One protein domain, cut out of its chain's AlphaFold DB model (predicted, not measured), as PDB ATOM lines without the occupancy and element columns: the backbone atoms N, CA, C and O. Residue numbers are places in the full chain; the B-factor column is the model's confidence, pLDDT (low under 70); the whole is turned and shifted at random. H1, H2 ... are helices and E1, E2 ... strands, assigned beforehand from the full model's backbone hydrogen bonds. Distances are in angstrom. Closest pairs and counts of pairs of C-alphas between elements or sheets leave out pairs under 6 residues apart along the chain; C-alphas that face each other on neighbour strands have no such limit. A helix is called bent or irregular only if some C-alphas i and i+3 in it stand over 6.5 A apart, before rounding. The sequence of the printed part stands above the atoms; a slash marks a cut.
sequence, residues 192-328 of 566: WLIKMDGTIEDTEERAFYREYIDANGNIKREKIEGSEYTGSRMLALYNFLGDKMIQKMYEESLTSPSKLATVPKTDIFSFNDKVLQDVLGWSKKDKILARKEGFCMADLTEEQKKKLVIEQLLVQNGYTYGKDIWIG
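AT A GLANCE: This is residues 192 to 328 of the 566 residues of an uncharacterized protein of Treponema caldarium (strain ATCC 51460 / DSM 7334 / H1) (UniProt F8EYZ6). An elongated domain has a small, twisted four-stranded sheet toward one end, a cluster of helices round H4 in the middle, and H3 toward the other end. H4 packs between the two arms of the sharply bent helix H1 and the short helix H2, and the first arm, H1a, grazes the sheet. The printed part has 137 residues, with four named strands followed by four named helices; the sheet has the order E2, E1, E3, E4 and is mixed, and the class is mixed, helices and strands. It is only just compact, close to loose, with a radius of gyration of the C-alphas of 16.8 A and spans of 62 by 33 by 27 A.

HOW THE PARTS SIT: Strand E1, residues 192 to 194, and strand E2, residues 200 to 202, form an antiparallel hairpin, with N 193 and O 201 2.8 A apart, within hydrogen-bond range. E1 is parallel to E3, residues 208 to 213, with N 209 and O 192 at 2.8 A. E3 and E4, residues 219 to 223, form a second antiparallel hairpin, with N 220 and O 212 at 2.8 A. Helix H1, residues 233 to 252, was assigned as one helix by its hydrogen bonds but is bent: C-alphas 240 and 243 are 9.5 A apart, and its arms H1a, residues 233 to 240, and H1b, residues 243 to 252, are about perpendicular at 81 degrees. H1a only grazes the sheet, with residues 233 to 240. H2 is residues 273 to 280 and H3 is residues 284 to 293; they are near each other, with 8 pairs of C-alphas within 10 A. H4, residues 302 to 316, touches H1a about perpendicular at 86 degrees, the closest C-alphas being those of Met 234 and Lys 307, 6.0 A apart. With residues 310 to 313 alone it touches H1b, the same way at a shallow tilt of 24 degrees; the closest C-alphas, of Tyr 250 and Leu 313, are 6.8 A apart. H4 touches H2 at a shallow tilt of 29 degrees, opposite ways, with the closest C-alphas, of Val 279 and Leu 308, 6.2 A apart. In H1a, H1b, H2, H3 and H4 every O i to N i+4 pair is within hydrogen-bond range.

IN THESE COORDINATES: E1 begins at C-alpha 192, (7.318, 26.654, -5.139). E3 is 17.0 A long, E4 13.7 A, H1b 14.3 A and H3 14.6 A. H4, 21.2 A long, ends at C-alpha 316, (25.095, 27.430, -8.329).

THE WHOLE: The C-alphas farthest apart, of Asn 216 and Lys 292, are 62.4 A apart. The printed part has no cut. The link from H1 to H2, residues 253 to 272, is long. The mean pLDDT of the printed part is 84.1, and residues 203 to 205, 230 to 231, 254 to 258 and 322 to 324 are under 70.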
ATOM      1  N   TRP A 192       6.243  27.585  -5.488       88.50
ATOM      2  CA  TRP A 192       7.318  26.654  -5.139       88.50
ATOM      3  C   TRP A 192       6.752  25.265  -4.860       88.50
ATOM      4  O   TRP A 192       6.046  25.071  -3.871       88.50
ATOM      5  N   LEU A 193       7.078  24.279  -5.693       90.81
ATOM      6  CA  LEU A 193       6.774  22.875  -5.438       90.81
ATOM      7  C   LEU A 193       7.935  22.196  -4.731       90.81
ATOM      8  O   LEU A 193       9.062  22.212  -5.220       90.81
ATOM      9  N   ILE A 194       7.635  21.507  -3.635       94.19
ATOM     10  CA  ILE A 194       8.588  20.612  -2.995       94.19
ATOM     11  C   ILE A 194       8.164  19.164  -3.226       94.19
ATOM     12  O   ILE A 194       7.112  18.713  -2.759       94.19
ATOM     13  N   LYS A 195       8.991  18.438  -3.977       93.25
ATOM     14  CA  LYS A 195       8.786  17.025  -4.296       93.25
ATOM     15  C   LYS A 195       9.063  16.137  -3.097       93.25
ATOM     16  O   LYS A 195       9.814  16.520  -2.201       93.25
ATOM     17  N   MET A 196       8.520  14.920  -3.102       93.06
ATOM     18  CA  MET A 196       8.724  13.967  -1.997       93.06
ATOM     19  C   MET A 196      10.204  13.641  -1.751       93.06
ATOM     20  O   MET A 196      10.591  13.385  -0.613       93.06
ATOM     21  N   ASP A 197      11.043  13.698  -2.786       91.38
ATOM     22  CA  ASP A 197      12.490  13.478  -2.691       91.38
ATOM     23  C   ASP A 197      13.284  14.726  -2.252       91.38
ATOM     24  O   ASP A 197      14.518  14.716  -2.254       91.38
ATOM     25  N   GLY A 198      12.587  15.804  -1.884       92.56
ATOM     26  CA  GLY A 198      13.164  17.060  -1.419       92.56
ATOM     27  C   GLY A 198      13.520  18.041  -2.526       92.56
ATOM     28  O   GLY A 198      13.953  19.145  -2.200       92.56
ATOM     29  N   THR A 199      13.354  17.678  -3.802       91.75
ATOM     30  CA  THR A 199      13.618  18.588  -4.924       91.75
ATOM     31  C   THR A 199      12.699  19.802  -4.867       91.75
ATOM     32  O   THR A 199      11.504  19.669  -4.609       91.75
ATOM     33  N   ILE A 200      13.268  20.981  -5.114       93.00
ATOM     34  CA  ILE A 200      12.565  22.267  -5.111       93.00
ATOM     35  C   ILE A 200      12.386  22.725  -6.555       93.00
ATOM     36  O   ILE A 200      13.368  22.877  -7.274       93.00
ATOM     37  N   GLU A 201      11.160  22.974  -6.989       89.81
ATOM     38  CA  GLU A 201      10.869  23.482  -8.333       89.81
ATOM     39  C   GLU A 201      10.117  24.807  -8.235       89.81
ATOM     40  O   GLU A 201       9.195  24.935  -7.429       89.81
ATOM     41  N   ASP A 202      10.534  25.791  -9.035       83.81
ATOM     42  CA  ASP A 202       9.724  26.986  -9.280       83.81
ATOM     43  C   ASP A 202       8.717  26.672 -10.384       83.81
ATOM     44  O   ASP A 202       8.996  25.943 -11.338       83.81
ATOM     45  N   THR A 203       7.532  27.206 -10.211       68.88
ATOM     46  CA  THR A 203       6.296  26.812 -10.877       68.88
ATOM     47  C   THR A 203       5.320  27.993 -10.753       68.88
ATOM     48  O   THR A 203       5.770  29.128 -10.682       68.88
ATOM     49  N   GLU A 204       3.997  27.805 -10.718       59.47
ATOM     50  CA  GLU A 204       3.016  28.817 -11.160       59.47
ATOM     51  C   GLU A 204       1.822  29.132 -10.157       59.47
ATOM     52  O   GLU A 204       0.705  29.226 -10.574       59.47
ATOM     53  N   GLU A 205       1.948  29.278  -8.822       65.38
ATOM     54  CA  GLU A 205       1.022  29.539  -7.655       65.38
ATOM     55  C   GLU A 205       1.660  30.335  -6.455       65.38
ATOM     56  O   GLU A 205       2.352  29.678  -5.709       65.38
ATOM     57  N   ARG A 206       1.489  31.650  -6.155       72.56
ATOM     58  CA  ARG A 206       2.234  32.424  -5.096       72.56
ATOM     59  C   ARG A 206       2.037  31.916  -3.667       72.56
ATOM     60  O   ARG A 206       1.434  32.572  -2.824       72.56
ATOM     61  N   ALA A 207       2.584  30.747  -3.414       85.81
ATOM     62  CA  ALA A 207       2.358  29.829  -2.327       85.81
ATOM     63  C   ALA A 207       3.405  28.704  -2.425       85.81
ATOM     64  O   ALA A 207       4.210  28.624  -3.364       85.81
ATOM     65  N   PHE A 208       3.386  27.812  -1.443       91.56
ATOM     66  CA  PHE A 208       4.173  26.589  -1.460       91.56
ATOM     67  C   PHE A 208       3.266  25.381  -1.618       91.56
ATOM     68  O   PHE A 208       2.213  25.264  -0.991       91.56
ATOM     69  N   TYR A 209       3.744  24.444  -2.419       92.44
ATOM     70  CA  TYR A 209       3.113  23.173  -2.699       92.44
ATOM     71  C   TYR A 209       3.987  22.031  -2.219       92.44
ATOM     72  O   TYR A 209       5.215  22.122  -2.185       92.44
ATOM     73  N   ARG A 210       3.339  20.913  -1.909       93.56
ATOM     74  CA  ARG A 210       4.011  19.641  -1.647       93.56
ATOM     75  C   ARG A 210       3.380  18.520  -2.455       93.56
ATOM     76  O   ARG A 210       2.194  18.575  -2.790       93.56
ATOM     77  N   GLU A 211       4.174  17.502  -2.750       93.50
ATOM     78  CA  GLU A 211       3.663  16.245  -3.285       93.50
ATOM     79  C   GLU A 211       3.108  15.345  -2.174       93.50
ATOM     80  O   GLU A 211       3.659  15.276  -1.076       93.50
ATOM     81  N   TYR A 212       2.029  14.631  -2.483       93.50
ATOM     82  CA  TYR A 212       1.448  13.592  -1.637       93.50
ATOM     83  C   TYR A 212       0.903  12.449  -2.500       93.50
ATOM     84  O   TYR A 212       0.684  12.609  -3.704       93.50
ATOM     85  N   ILE A 213       0.675  11.287  -1.891       91.75
ATOM     86  CA  ILE A 213       0.079  10.125  -2.557       91.75
ATOM     87  C   ILE A 213      -1.421  10.082  -2.253       91.75
ATOM     88  O   ILE A 213      -1.825  10.014  -1.091       91.75
ATOM     89  N   ASP A 214      -2.255  10.121  -3.292       90.31
ATOM     90  CA  ASP A 214      -3.705   9.993  -3.136       90.31
ATOM     91  C   ASP A 214      -4.133   8.552  -2.811       90.31
ATOM     92  O   ASP A 214      -3.361   7.598  -2.908       90.31
ATOM     93  N   ALA A 215      -5.409   8.360  -2.466       89.50
ATOM     94  CA  ALA A 215      -5.921   7.038  -2.111       89.50
ATOM     95  C   ALA A 215      -5.809   6.005  -3.246       89.50
ATOM     96  O   ALA A 215      -5.910   4.810  -2.988       89.50
ATOM     97  N   ASN A 216      -5.612   6.414  -4.499       86.88
ATOM     98  CA  ASN A 216      -5.438   5.516  -5.640       86.88
ATOM     99  C   ASN A 216      -3.962   5.236  -5.954       86.88
ATOM    100  O   ASN A 216      -3.685   4.485  -6.887       86.88
ATOM    101  N   GLY A 217      -3.029   5.786  -5.175       85.88
ATOM    102  CA  GLY A 217      -1.597   5.632  -5.390       85.88
ATOM    103  C   GLY A 217      -1.015   6.603  -6.416       85.88
ATOM    104  O   GLY A 217       0.102   6.384  -6.880       85.88
ATOM    105  N   ASN A 218      -1.739   7.655  -6.806       89.81
ATOM    106  CA  ASN A 218      -1.189   8.660  -7.711       89.81
ATOM    107  C   ASN A 218      -0.458   9.738  -6.919       89.81
ATOM    108  O   ASN A 218      -0.950  10.205  -5.892       89.81
ATOM    109  N   ILE A 219       0.668  10.198  -7.459       86.88
ATOM    110  CA  ILE A 219       1.333  11.400  -6.959       86.88
ATOM    111  C   ILE A 219       0.480  12.606  -7.352       86.88
ATOM    112  O   ILE A 219       0.161  12.816  -8.527       86.88
ATOM    113  N   LYS A 220       0.092  13.386  -6.352       89.62
ATOM    114  CA  LYS A 220      -0.666  14.627  -6.471       89.62
ATOM    115  C   LYS A 220       0.105  15.754  -5.806       89.62
ATOM    116  O   LYS A 220       1.056  15.526  -5.067       89.62
ATOM    117  N   ARG A 221      -0.313  16.980  -6.097       88.50
ATOM    118  CA  ARG A 221       0.222  18.198  -5.494       88.50
ATOM    119  C   ARG A 221      -0.887  18.845  -4.688       88.50
ATOM    120  O   ARG A 221      -2.038  18.835  -5.123       88.50
ATOM    121  N   GLU A 222      -0.546  19.396  -3.537       87.44
ATOM    122  CA  GLU A 222      -1.464  20.202  -2.736       87.44
ATOM    123  C   GLU A 222      -0.782  21.473  -2.253       87.44
ATOM    124  O   GLU A 222       0.416  21.472  -1.944       87.44
ATOM    125  N   LYS A 223      -1.566  22.548  -2.189       89.56
ATOM    126  CA  LYS A 223      -1.140  23.797  -1.580       89.56
ATOM    127  C   LYS A 223      -1.011  23.604  -0.079       89.56
ATOM    128  O   LYS A 223      -1.884  23.013   0.555       89.56
ATOM    129  N   ILE A 224       0.045  24.153   0.501       90.12
ATOM    130  CA  ILE A 224       0.177  24.235   1.950       90.12
ATOM    131  C   ILE A 224      -0.661  25.422   2.427       90.12
ATOM    132  O   ILE A 224      -0.435  26.555   2.010       90.12
ATOM    133  N   GLU A 225      -1.642  25.173   3.288       85.81
ATOM    134  CA  GLU A 225      -2.530  26.218   3.807       85.81
ATOM    135  C   GLU A 225      -1.742  27.356   4.483       85.81
ATOM    136  O   GLU A 225      -0.839  27.108   5.289       85.81
ATOM    137  N   GLY A 226      -2.070  28.603   4.131       84.44
ATOM    138  CA  GLY A 226      -1.426  29.809   4.661       84.44
ATOM    139  C   GLY A 226      -0.023  30.079   4.112       84.44
ATOM    140  O   GLY A 226       0.674  30.953   4.626       84.44
ATOM    141  N   SER A 227       0.423  29.315   3.112       89.06
ATOM    142  CA  SER A 227       1.739  29.490   2.492       89.06
ATOM    143  C   SER A 227       1.801  30.601   1.452       89.06
ATOM    144  O   SER A 227       2.876  30.841   0.894       89.06
ATOM    145  N   GLU A 228       0.673  31.259   1.185       84.88
ATOM    146  CA  GLU A 228       0.584  32.361   0.246       84.88
ATOM    147  C   GLU A 228       1.550  33.486   0.623       84.88
ATOM    148  O   GLU A 228       1.703  33.848   1.792       84.88
ATOM    149  N   TYR A 229       2.202  34.070  -0.379       73.31
ATOM    150  CA  TYR A 229       3.161  35.143  -0.157       73.31
ATOM    151  C   TYR A 229       2.977  36.303  -1.133       73.31
ATOM    152  O   TYR A 229       2.654  36.144  -2.310       73.31
ATOM    153  N   THR A 230       3.244  37.508  -0.636       63.28
ATOM    154  CA  THR A 230       3.283  38.741  -1.427       63.28
ATOM    155  C   THR A 230       4.730  39.195  -1.619       63.28
ATOM    156  O   THR A 230       5.619  38.874  -0.829       63.28
ATOM    157  N   GLY A 231       5.002  39.924  -2.702       64.31
ATOM    158  CA  GLY A 231       6.357  40.386  -3.011       64.31
ATOM    159  C   GLY A 231       7.274  39.286  -3.564       64.31
ATOM    160  O   GLY A 231       6.828  38.338  -4.204       64.31
ATOM    161  N   SER A 232       8.583  39.442  -3.394       74.19
ATOM    162  CA  SER A 232       9.583  38.639  -4.113       74.19
ATOM    163  C   SER A 232       9.504  37.128  -3.829       74.19
ATOM    164  O   SER A 232       9.709  36.699  -2.691       74.19
ATOM    165  N   ARG A 233       9.361  36.308  -4.884       79.56
ATOM    166  CA  ARG A 233       9.438  34.830  -4.811       79.56
ATOM    167  C   ARG A 233      10.747  34.325  -4.208       79.56
ATOM    168  O   ARG A 233      10.767  33.327  -3.496       79.56
ATOM    169  N   MET A 234      11.838  35.053  -4.451       82.62
ATOM    170  CA  MET A 234      13.155  34.741  -3.902       82.62
ATOM    171  C   MET A 234      13.170  34.916  -2.383       82.62
ATOM    172  O   MET A 234      13.747  34.104  -1.668       82.62
ATOM    173  N   LEU A 235      12.493  35.947  -1.872       84.19
ATOM    174  CA  LEU A 235      12.374  36.151  -0.429       84.19
ATOM    175  C   LEU A 235      11.459  35.110   0.207       84.19
ATOM    176  O   LEU A 235      11.748  34.657   1.310       84.19
ATOM    177  N   ALA A 236      10.391  34.709  -0.485       89.12
ATOM    178  CA  ALA A 236       9.538  33.619  -0.034       89.12
ATOM    179  C   ALA A 236      10.344  32.321   0.114       89.12
ATOM    180  O   ALA A 236      10.320  31.712   1.184       89.12
ATOM    181  N   LEU A 237      11.144  31.958  -0.897       93.38
ATOM    182  CA  LEU A 237      12.034  30.797  -0.827       93.38
ATOM    183  C   LEU A 237      13.084  30.938   0.283       93.38
ATOM    184  O   LEU A 237      13.310  29.990   1.036       93.38
ATOM    185  N   TYR A 238      13.689  32.121   0.434       93.81
ATOM    186  CA  TYR A 238      14.628  32.392   1.525       93.81
ATOM    187  C   TYR A 238      13.979  32.137   2.889       93.81
ATOM    188  O   TYR A 238      14.558  31.458   3.731       93.81
ATOM    189  N   ASN A 239      12.769  32.658   3.109       92.19
ATOM    190  CA  ASN A 239      12.047  32.510   4.372       92.19
ATOM    191  C   ASN A 239      11.593  31.060   4.615       92.19
ATOM    192  O   ASN A 239      11.565  30.620   5.762       92.19
ATOM    193  N   PHE A 240      11.268  30.313   3.555       94.94
ATOM    194  CA  PHE A 240      10.966  28.883   3.635       94.94
ATOM    195  C   PHE A 240      12.168  28.055   4.089       94.94
ATOM    196  O   PHE A 240      12.045  27.222   4.995       94.94
ATOM    197  N   LEU A 241      13.331  28.285   3.478       94.94
ATOM    198  CA  LEU A 241      14.554  27.561   3.806       94.94
ATOM    199  C   LEU A 241      15.107  27.999   5.168       94.94
ATOM    200  O   LEU A 241      15.412  27.159   6.011       94.94
ATOM    201  N   GLY A 242      15.202  29.306   5.401       93.75
ATOM    202  CA  GLY A 242      15.854  29.890   6.568       93.75
ATOM    203  C   GLY A 242      17.383  29.767   6.528       93.75
ATOM    204  O   GLY A 242      17.957  28.933   5.823       93.75
ATOM    205  N   ASP A 243      18.062  30.591   7.328       91.69
ATOM    206  CA  ASP A 243      19.523  30.763   7.274       91.69
ATOM    207  C   ASP A 243      20.297  29.449   7.443       91.69
ATOM    208  O   ASP A 243      21.260  29.180   6.725       91.69
ATOM    209  N   LYS A 244      19.864  28.606   8.391       90.62
ATOM    210  CA  LYS A 244      20.528  27.328   8.691       90.62
ATOM    211  C   LYS A 244      20.447  26.358   7.517       90.62
ATOM    212  O   LYS A 244      21.434  25.689   7.226       90.62
ATOM    213  N   MET A 245      19.288  26.269   6.863       92.44
ATOM    214  CA  MET A 245      19.108  25.369   5.726       92.44
ATOM    215  C   MET A 245      19.880  25.876   4.515       92.44
ATOM    216  O   MET A 245      20.584  25.102   3.879       92.44
ATOM    217  N   ILE A 246      19.814  27.183   4.248       93.75
ATOM    218  CA  ILE A 246      20.584  27.826   3.182       93.75
ATOM    219  C   ILE A 246      22.072  27.524   3.364       93.75
ATOM    220  O   ILE A 246      22.707  27.038   2.435       93.75
ATOM    221  N   GLN A 247      22.620  27.726   4.564       90.75
ATOM    222  CA  GLN A 247      24.027  27.440   4.838       90.75
ATOM    223  C   GLN A 247      24.389  25.967   4.566       90.75
ATOM    224  O   GLN A 247      25.381  25.719   3.884       90.75
ATOM    225  N   LYS A 248      23.560  25.001   4.999       89.19
ATOM    226  CA  LYS A 248      23.754  23.576   4.663       89.19
ATOM    227  C   LYS A 248      23.735  23.334   3.150       89.19
ATOM    228  O   LYS A 248      24.567  22.601   2.632       89.19
ATOM    229  N   MET A 249      22.823  23.975   2.419       90.25
ATOM    230  CA  MET A 249      22.739  23.830   0.961       90.25
ATOM    231  C   MET A 249      23.957  24.416   0.235       90.25
ATOM    232  O   MET A 249      24.365  23.880  -0.792       90.25
ATOM    233  N   TYR A 250      24.565  25.488   0.756       89.31
ATOM    234  CA  TYR A 250      25.852  25.982   0.252       89.31
ATOM    235  C   TYR A 250      26.962  24.942   0.464       89.31
ATOM    236  O   TYR A 250      27.672  24.617  -0.489       89.31
ATOM    237  N   GLU A 251      27.052  24.371   1.667       85.50
ATOM    238  CA  GLU A 251      28.044  23.346   2.026       85.50
ATOM    239  C   GLU A 251      27.903  22.066   1.182       85.50
ATOM    240  O   GLU A 251      28.905  21.491   0.763       85.50
ATOM    241  N   GLU A 252      26.675  21.634   0.884       80.88
ATOM    242  CA  GLU A 252      26.406  20.416   0.108       80.88
ATOM    243  C   GLU A 252      26.511  20.613  -1.413       80.88
ATOM    244  O   GLU A 252      26.698  19.647  -2.152       80.88
ATOM    245  N   SER A 253      26.455  21.850  -1.917       71.19
ATOM    246  CA  SER A 253      26.471  22.134  -3.364       71.19
ATOM    247  C   SER A 253      27.820  21.870  -4.071       71.19
ATOM    248  O   SER A 253      27.967  22.168  -5.264       71.19
ATOM    249  N   LEU A 254      28.807  21.292  -3.378       61.78
ATOM    250  CA  LEU A 254      30.203  21.153  -3.799       61.78
ATOM    251  C   LEU A 254      30.439  20.039  -4.830       61.78
ATOM    252  O   LEU A 254      30.729  18.896  -4.488       61.78
ATOM    253  N   THR A 255      30.435  20.404  -6.112       53.41
ATOM    254  CA  THR A 255      31.001  19.562  -7.187       53.41
ATOM    255  C   THR A 255      31.794  20.342  -8.249       53.41
ATOM    256  O   THR A 255      32.206  19.755  -9.245       53.41
ATOM    257  N   SER A 256      32.055  21.649  -8.065       50.97
ATOM    258  CA  SER A 256      32.822  22.457  -9.034       50.97
ATOM    259  C   SER A 256      33.579  23.637  -8.383       50.97
ATOM    260  O   SER A 256      33.053  24.208  -7.426       50.97
ATOM    261  N   PRO A 257      34.765  24.061  -8.889       48.72
ATOM    262  CA  PRO A 257      35.605  25.111  -8.283       48.72
ATOM    263  C   PRO A 257      35.012  26.531  -8.277       48.72
ATOM    264  O   PRO A 257      35.580  27.427  -7.663       48.72
ATOM    265  N   SER A 258      33.903  26.759  -8.986       57.00
ATOM    266  CA  SER A 258      33.260  28.071  -9.147       57.00
ATOM    267  C   SER A 258      32.054  28.295  -8.225       57.00
ATOM    268  O   SER A 258      31.305  29.249  -8.432       57.00
ATOM    269  N   LYS A 259      31.814  27.400  -7.259       70.88
ATOM    270  CA  LYS A 259      30.688  27.476  -6.316       70.88
ATOM    271  C   LYS A 259      31.146  27.979  -4.950       70.88
ATOM    272  O   LYS A 259      32.262  27.691  -4.521       70.88
ATOM    273  N   LEU A 260      30.280  28.714  -4.257       75.50
ATOM    274  CA  LEU A 260      30.557  29.178  -2.901       75.50
ATOM    275  C   LEU A 260      30.278  28.045  -1.910       75.50
ATOM    276  O   LEU A 260      29.203  27.456  -1.931       75.50
ATOM    277  N   ALA A 261      31.231  27.760  -1.022       75.81
ATOM    278  CA  ALA A 261      31.073  26.739   0.022       75.81
ATOM    279  C   ALA A 261      30.280  27.243   1.243       75.81
ATOM    280  O   ALA A 261      29.783  26.456   2.041       75.81
ATOM    281  N   THR A 262      30.189  28.562   1.417       81.50
ATOM    282  CA  THR A 262      29.520  29.209   2.552       81.50
ATOM    283  C   THR A 262      28.893  30.515   2.104       81.50
ATOM    284  O   THR A 262      29.423  31.161   1.197       81.50
ATOM    285  N   VAL A 263      27.843  30.958   2.795       79.94
ATOM    286  CA  VAL A 263      27.256  32.280   2.559       79.94
ATOM    287  C   VAL A 263      28.299  33.379   2.838       79.94
ATOM    288  O   VAL A 263      28.822  33.448   3.957       79.94
ATOM    289  N   PRO A 264      28.624  34.249   1.861       79.81
ATOM    290  CA  PRO A 264      29.559  35.349   2.071       79.81
ATOM    291  C   PRO A 264      29.058  36.312   3.147       79.81
ATOM    292  O   PRO A 264      27.958  36.853   3.054       79.81
ATOM    293  N   LYS A 265      29.877  36.543   4.178       79.75
ATOM    294  CA  LYS A 265      29.513  37.421   5.306       79.75
ATOM    295  C   LYS A 265      29.918  38.879   5.102       79.75
ATOM    296  O   LYS A 265      29.319  39.764   5.701       79.75
ATOM    297  N   THR A 266      30.950  39.124   4.302       79.56
ATOM    298  CA  THR A 266      31.571  40.448   4.151       79.56
ATOM    299  C   THR A 266      31.828  40.795   2.691       79.56
ATOM    300  O   THR A 266      31.426  41.867   2.246       79.56
ATOM    301  N   ASP A 267      32.453  39.891   1.933       85.75
ATOM    302  CA  ASP A 267      32.837  40.141   0.542       85.75
ATOM    303  C   ASP A 267      31.677  39.909  -0.439       85.75
ATOM    304  O   ASP A 267      31.385  38.780  -0.839       85.75
ATOM    305  N   ILE A 268      31.050  41.006  -0.861       87.56
ATOM    306  CA  ILE A 268      29.993  41.030  -1.879       87.56
ATOM    307  C   ILE A 268      30.498  40.626  -3.274       87.56
ATOM    308  O   ILE A 268      29.721  40.202  -4.124       87.56
ATOM    309  N   PHE A 269      31.800  40.706  -3.545       87.69
ATOM    310  CA  PHE A 269      32.344  40.390  -4.868       87.69
ATOM    311  C   PHE A 269      32.625  38.902  -5.080       87.69
ATOM    312  O   PHE A 269      33.119  38.517  -6.140       87.69
ATOM    313  N   SER A 270      32.314  38.078  -4.082       87.12
ATOM    314  CA  SER A 270      32.323  36.622  -4.190       87.12
ATOM    315  C   SER A 270      31.082  36.070  -4.912       87.12
ATOM    316  O   SER A 270      31.110  34.942  -5.402       87.12
ATOM    317  N   PHE A 271      30.011  36.866  -5.021       87.25
ATOM    318  CA  PHE A 271      28.804  36.522  -5.770       87.25
ATOM    319  C   PHE A 271      29.034  36.568  -7.285       87.25
ATOM    320  O   PHE A 271      29.862  37.324  -7.796       87.25
ATOM    321  N   ASN A 272      28.262  35.766  -8.018       87.50
ATOM    322  CA  ASN A 272      28.295  35.734  -9.469       87.50
ATOM    323  C   ASN A 272      27.928  37.107 -10.056       87.50
ATOM    324  O   ASN A 272      26.987  37.770  -9.625       87.50
ATOM    325  N   ASP A 273      28.652  37.502 -11.099       85.75
ATOM    326  CA  ASP A 273      28.472  38.775 -11.792       85.75
ATOM    327  C   ASP A 273      27.039  39.028 -12.282       85.75
ATOM    328  O   ASP A 273      26.590  40.173 -12.259       85.75
ATOM    329  N   LYS A 274      26.348  37.977 -12.736       83.62
ATOM    330  CA  LYS A 274      24.956  38.033 -13.185       83.62
ATOM    331  C   LYS A 274      24.005  38.234 -12.005       83.62
ATOM    332  O   LYS A 274      23.138  39.087 -12.092       83.62
ATOM    333  N   VAL A 275      24.255  37.564 -10.882       85.94
ATOM    334  CA  VAL A 275      23.472  37.721  -9.644       85.94
ATOM    335  C   VAL A 275      23.597  39.142  -9.083       85.94
ATOM    336  O   VAL A 275      22.611  39.763  -8.700       85.94
ATOM    337  N   LEU A 276      24.808  39.709  -9.088       83.50
ATOM    338  CA  LEU A 276      25.016  41.107  -8.696       83.50
ATOM    339  C   LEU A 276      24.271  42.079  -9.621       83.50
ATOM    340  O   LEU A 276      23.718  43.076  -9.156       83.50
ATOM    341  N   GLN A 277      24.251  41.798 -10.924       80.38
ATOM    342  CA  GLN A 277      23.498  42.598 -11.883       80.38
ATOM    343  C   GLN A 277      21.986  42.487 -11.647       80.38
ATOM    344  O   GLN A 277      21.304  43.506 -11.676       80.38
ATOM    345  N   ASP A 278      21.474  41.286 -11.404       76.69
ATOM    346  CA  ASP A 278      20.037  41.019 -11.309       76.69
ATOM    347  C   ASP A 278      19.442  41.554 -10.000       76.69
ATOM    348  O   ASP A 278      18.383  42.181 -10.012       76.69
ATOM    349  N   VAL A 279      20.159  41.421  -8.880       78.56
ATOM    350  CA  VAL A 279      19.669  41.889  -7.574       78.56
ATOM    351  C   VAL A 279      19.935  43.377  -7.333       78.56
ATOM    352  O   VAL A 279      19.120  44.051  -6.702       78.56
ATOM    353  N   LEU A 280      21.082  43.898  -7.784       80.56
ATOM    354  CA  LEU A 280      21.520  45.268  -7.465       80.56
ATOM    355  C   LEU A 280      21.459  46.225  -8.660       80.56
ATOM    356  O   LEU A 280      21.698  47.419  -8.491       80.56
ATOM    357  N   GLY A 281      21.186  45.728  -9.870       77.94
ATOM    358  CA  GLY A 281      21.227  46.529 -11.097       77.94
ATOM    359  C   GLY A 281      22.642  46.933 -11.523       77.94
ATOM    360  O   GLY A 281      22.802  47.813 -12.368       77.94
ATOM    361  N   TRP A 282      23.682  46.336 -10.935       81.12
ATOM    362  CA  TRP A 282      25.060  46.782 -11.123       81.12
ATOM    363  C   TRP A 282      25.606  46.460 -12.515       81.12
ATOM    364  O   TRP A 282      25.748  45.303 -12.917       81.12
ATOM    365  N   SER A 283      26.032  47.499 -13.231       81.75
ATOM    366  CA  SER A 283      26.840  47.366 -14.437       81.75
ATOM    367  C   SER A 283      28.297  47.008 -14.106       81.75
ATOM    368  O   SER A 283      28.762  47.079 -12.966       81.75
ATOM    369  N   LYS A 284      29.094  46.685 -15.137       84.12
ATOM    370  CA  LYS A 284      30.548  46.492 -14.973       84.12
ATOM    371  C   LYS A 284      31.243  47.710 -14.349       84.12
ATOM    372  O   LYS A 284      32.210  47.527 -13.617       84.12
ATOM    373  N   LYS A 285      30.777  48.930 -14.643       82.19
ATOM    374  CA  LYS A 285      31.356  50.163 -14.088       82.19
ATOM    375  C   LYS A 285      31.004  50.324 -12.612       82.19
ATOM    376  O   LYS A 285      31.898  50.630 -11.828       82.19
ATOM    377  N   ASP A 286      29.757  50.035 -12.245       83.88
ATOM    378  CA  ASP A 286      29.279  50.137 -10.860       83.88
ATOM    379  C   ASP A 286      30.061  49.193  -9.947       83.88
ATOM    380  O   ASP A 286      30.523  49.602  -8.890       83.88
ATOM    381  N   LYS A 287      30.354  47.973 -10.413       85.38
ATOM    382  CA  LYS A 287      31.187  47.012  -9.672       85.38
ATOM    383  C   LYS A 287      32.611  47.504  -9.412       85.38
ATOM    384  O   LYS A 287      33.148  47.292  -8.328       85.38
ATOM    385  N   ILE A 288      33.244  48.138 -10.404       87.88
ATOM    386  CA  ILE A 288      34.602  48.688 -10.253       87.88
ATOM    387  C   ILE A 288      34.590  49.831  -9.237       87.88
ATOM    388  O   ILE A 288      35.484  49.903  -8.393       87.88
ATOM    389  N   LEU A 289      33.585  50.706  -9.318       87.75
ATOM    390  CA  LEU A 289      33.428  51.820  -8.393       87.75
ATOM    391  C   LEU A 289      33.171  51.320  -6.967       87.75
ATOM    392  O   LEU A 289      33.944  51.653  -6.074       87.75
ATOM    393  N   ALA A 290      32.198  50.426  -6.789       88.62
ATOM    394  CA  ALA A 290      31.868  49.807  -5.508       88.62
ATOM    395  C   ALA A 290      33.093  49.132  -4.871       88.62
ATOM    396  O   ALA A 290      33.365  49.310  -3.686       88.62
ATOM    397  N   ARG A 291      33.905  48.412  -5.661       89.94
ATOM    398  CA  ARG A 291      35.140  47.786  -5.160       89.94
ATOM    399  C   ARG A 291      36.174  48.817  -4.716       89.94
ATOM    400  O   ARG A 291      36.845  48.610  -3.709       89.94
ATOM    401  N   LYS A 292      36.323  49.915  -5.462       90.81
ATOM    402  CA  LYS A 292      37.248  51.004  -5.119       90.81
ATOM    403  C   LYS A 292      36.820  51.732  -3.842       90.81
ATOM    404  O   LYS A 292      37.677  52.164  -3.079       90.81
ATOM    405  N   GLU A 293      35.516  51.859  -3.630       90.62
ATOM    406  CA  GLU A 293      34.917  52.513  -2.462       90.62
ATOM    407  C   GLU A 293      34.845  51.599  -1.232       90.62
ATOM    408  O   GLU A 293      34.513  52.063  -0.147       90.62
ATOM    409  N   GLY A 294      35.213  50.320  -1.370       88.12
ATOM    410  CA  GLY A 294      35.203  49.361  -0.267       88.12
ATOM    411  C   GLY A 294      33.808  48.845   0.090       88.12
ATOM    412  O   GLY A 294      33.619  48.376   1.209       88.12
ATOM    413  N   PHE A 295      32.857  48.913  -0.848       88.94
ATOM    414  CA  PHE A 295      31.487  48.440  -0.662       88.94
ATOM    415  C   PHE A 295      31.470  46.955  -0.285       88.94
ATOM    416  O   PHE A 295      32.163  46.132  -0.891       88.94
ATOM    417  N   CYS A 296      30.661  46.603   0.704       88.88
ATOM    418  CA  CYS A 296      30.617  45.270   1.284       88.88
ATOM    419  C   CYS A 296      29.182  44.831   1.588       88.88
ATOM    420  O   CYS A 296      28.216  45.567   1.392       88.88
ATOM    421  N   MET A 297      29.030  43.609   2.103       87.25
ATOM    422  CA  MET A 297      27.715  43.094   2.494       87.25
ATOM    423  C   MET A 297      27.006  43.993   3.518       87.25
ATOM    424  O   MET A 297      25.784  44.059   3.493       87.25
ATOM    425  N   ALA A 298      27.730  44.694   4.400       89.44
ATOM    426  CA  ALA A 298      27.125  45.543   5.430       89.44
ATOM    427  C   ALA A 298      26.395  46.776   4.866       89.44
ATOM    428  O   ALA A 298      25.489  47.278   5.527       89.44
ATOM    429  N   ASP A 299      26.743  47.208   3.652       87.69
ATOM    430  CA  ASP A 299      26.167  48.387   2.994       87.69
ATOM    431  C   ASP A 299      24.821  48.094   2.303       87.69
ATOM    432  O   ASP A 299      24.131  49.002   1.840       87.69
ATOM    433  N   LEU A 300      24.430  46.817   2.230       85.44
ATOM    434  CA  LEU A 300      23.176  46.365   1.633       85.44
ATOM    435  C   LEU A 300      22.020  46.350   2.637       85.44
ATOM    436  O   LEU A 300      22.200  46.056   3.823       85.44
ATOM    437  N   THR A 301      20.797  46.533   2.131       87.19
ATOM    438  CA  THR A 301      19.589  46.237   2.913       87.19
ATOM    439  C   THR A 301      19.476  44.737   3.192       87.19
ATOM    440  O   THR A 301      19.974  43.902   2.435       87.19
ATOM    441  N   GLU A 302      18.771  44.364   4.263       86.00
ATOM    442  CA  GLU A 302      18.514  42.949   4.575       86.00
ATOM    443  C   GLU A 302      17.815  42.214   3.428       86.00
ATOM    444  O   GLU A 302      18.110  41.055   3.152       86.00
ATOM    445  N   GLU A 303      16.925  42.893   2.709       81.56
ATOM    446  CA  GLU A 303      16.257  42.318   1.548       81.56
ATOM    447  C   GLU A 303      17.235  42.006   0.408       81.56
ATOM    448  O   GLU A 303      17.198  40.911  -0.158       81.56
ATOM    449  N   GLN A 304      18.138  42.941   0.097       85.69
ATOM    450  CA  GLN A 304      19.171  42.752  -0.924       85.69
ATOM    451  C   GLN A 304      20.114  41.610  -0.547       85.69
ATOM    452  O   GLN A 304      20.401  40.761  -1.389       85.69
ATOM    453  N   LYS A 305      20.536  41.531   0.723       90.12
ATOM    454  CA  LYS A 305      21.350  40.415   1.231       90.12
ATOM    455  C   LYS A 305      20.649  39.080   0.995       90.12
ATOM    456  O   LYS A 305      21.238  38.177   0.409       90.12
ATOM    457  N   LYS A 306      19.379  38.963   1.394       90.12
ATOM    458  CA  LYS A 306      18.593  37.731   1.234       90.12
ATOM    459  C   LYS A 306      18.434  37.330  -0.232       90.12
ATOM    460  O   LYS A 306      18.645  36.166  -0.563       90.12
ATOM    461  N   LYS A 307      18.108  38.289  -1.107       86.81
ATOM    462  CA  LYS A 307      17.981  38.069  -2.558       86.81
ATOM    463  C   LYS A 307      19.296  37.598  -3.184       86.81
ATOM    464  O   LYS A 307      19.291  36.585  -3.870       86.81
ATOM    465  N   LEU A 308      20.421  38.245  -2.877       90.38
ATOM    466  CA  LEU A 308      21.741  37.813  -3.359       90.38
ATOM    467  C   LEU A 308      22.059  36.378  -2.944       90.38
ATOM    468  O   LEU A 308      22.489  35.572  -3.765       90.38
ATOM    469  N   VAL A 309      21.827  36.051  -1.671       93.19
ATOM    470  CA  VAL A 309      22.137  34.729  -1.121       93.19
ATOM    471  C   VAL A 309      21.299  33.634  -1.773       93.19
ATOM    472  O   VAL A 309      21.844  32.587  -2.123       93.19
ATOM    473  N   ILE A 310      19.993  33.843  -1.946       92.69
ATOM    474  CA  ILE A 310      19.130  32.810  -2.527       92.69
ATOM    475  C   ILE A 310      19.310  32.687  -4.040       92.69
ATOM    476  O   ILE A 310      19.336  31.574  -4.558       92.69
ATOM    477  N   GLU A 311      19.511  33.796  -4.749       90.38
ATOM    478  CA  GLU A 311      19.719  33.778  -6.194       90.38
ATOM    479  C   GLU A 311      21.038  33.094  -6.562       90.38
ATOM    480  O   GLU A 311      21.097  32.234  -7.440       90.38
ATOM    481  N   GLN A 312      22.097  33.391  -5.814       91.38
ATOM    482  CA  GLN A 312      23.365  32.690  -5.943       91.38
ATOM    483  C   GLN A 312      23.239  31.194  -5.645       91.38
ATOM    484  O   GLN A 312      23.869  30.385  -6.331       91.38
ATOM    485  N   LEU A 313      22.416  30.818  -4.658       91.31
ATOM    486  CA  LEU A 313      22.143  29.416  -4.347       91.31
ATOM    487  C   LEU A 313      21.418  28.714  -5.507       91.31
ATOM    488  O   LEU A 313      21.768  27.585  -5.850       91.31
ATOM    489  N   LEU A 314      20.450  29.383  -6.133       89.56
ATOM    490  CA  LEU A 314      19.737  28.888  -7.313       89.56
ATOM    491  C   LEU A 314      20.705  28.689  -8.488       89.56
ATOM    492  O   LEU A 314      20.834  27.578  -9.012       89.56
ATOM    493  N   VAL A 315      21.472  29.722  -8.842       88.81
ATOM    494  CA  VAL A 315      22.426  29.685  -9.962       88.81
ATOM    495  C   VAL A 315      23.491  28.599  -9.770       88.81
ATOM    496  O   VAL A 315      23.775  27.838 -10.697       88.81
ATOM    497  N   GLN A 316      24.066  28.455  -8.571       88.44
ATOM    498  CA  GLN A 316      25.095  27.430  -8.329       88.44
ATOM    499  C   GLN A 316      24.547  25.996  -8.336       88.44
ATOM    500  O   GLN A 316      25.313  25.042  -8.499       88.44
ATOM    501  N   ASN A 317      23.232  25.833  -8.187       86.50
ATOM    502  CA  ASN A 317      22.537  24.559  -8.335       86.50
ATOM    503  C   ASN A 317      21.890  24.398  -9.720       86.50
ATOM    504  O   ASN A 317      21.037  23.536  -9.911       86.50
ATOM    505  N   GLY A 318      22.330  25.189 -10.703       84.75
ATOM    506  CA  GLY A 318      21.965  25.014 -12.106       84.75
ATOM    507  C   GLY A 318      20.591  25.563 -12.478       84.75
ATOM    508  O   GLY A 318      20.079  25.194 -13.530       84.75
ATOM    509  N   TYR A 319      20.000  26.426 -11.649       86.44
ATOM    510  CA  TYR A 319      18.772  27.122 -12.014       86.44
ATOM    511  C   TYR A 319      19.098  28.321 -12.893       86.44
ATOM    512  O   TYR A 319      20.079  29.037 -12.677       86.44
ATOM    513  N   THR A 320      18.230  28.564 -13.864       84.06
ATOM    514  CA  THR A 320      18.271  29.748 -14.720       84.06
ATOM    515  C   THR A 320      16.930  30.454 -14.672       84.06
ATOM    516  O   THR A 320      15.893  29.797 -14.754       84.06
ATOM    517  N   TYR A 321      16.944  31.779 -14.575       75.94
ATOM    518  CA  TYR A 321      15.719  32.568 -14.632       75.94
ATOM    519  C   TYR A 321      15.214  32.661 -16.082       75.94
ATOM    520  O   TYR A 321      15.946  33.106 -16.970       75.94
ATOM    521  N   GLY A 322      14.000  32.161 -16.325       68.88
ATOM    522  CA  GLY A 322      13.338  32.074 -17.628       68.88
ATOM    523  C   GLY A 322      12.198  33.084 -17.789       68.88
ATOM    524  O   GLY A 322      12.341  34.241 -17.403       68.88
ATOM    525  N   LYS A 323      11.072  32.649 -18.379       61.75
ATOM    526  CA  LYS A 323       9.818  33.421 -18.511       61.75
ATOM    527  C   LYS A 323       9.164  33.616 -17.138       61.75
ATOM    528  O   LYS A 323       8.190  32.946 -16.825       61.75
ATOM    529  N   ASP A 324       9.778  34.450 -16.312       68.06
ATOM    530  CA  ASP A 324       9.328  34.762 -14.959       68.06
ATOM    531  C   ASP A 324       9.292  33.563 -14.002       68.06
ATOM    532  O   ASP A 324       8.568  33.591 -13.027       68.06
ATOM    533  N   ILE A 325      10.094  32.518 -14.229       75.69
ATOM    534  CA  ILE A 325      10.265  31.386 -13.298       75.69
ATOM    535  C   ILE A 325      11.724  30.929 -13.252       75.69
ATOM    536  O   ILE A 325      12.459  31.036 -14.242       75.69
ATOM    537  N   TRP A 326      12.152  30.372 -12.122       82.25
ATOM    538  CA  TRP A 326      13.434  29.680 -11.992       82.25
ATOM    539  C   TRP A 326      13.349  28.248 -12.523       82.25
ATOM    540  O   TRP A 326      12.812  27.348 -11.887       82.25
ATOM    541  N   ILE A 327      13.956  28.002 -13.678       81.94
ATOM    542  CA  ILE A 327      13.962  26.680 -14.304       81.94
ATOM    543  C   ILE A 327      15.194  25.916 -13.829       81.94
ATOM    544  O   ILE A 327      16.323  26.308 -14.125       81.94
ATOM    545  N   GLY A 328      14.977  24.818 -13.108       78.19
ATOM    546  CA  GLY A 328      16.026  23.920 -12.636       78.19
ATOM    547  C   GLY A 328      15.483  22.846 -11.696       78.19
ATOM    548  O   GLY A 328      14.360  22.942 -11.209       78.19
TER     549      GLY A 328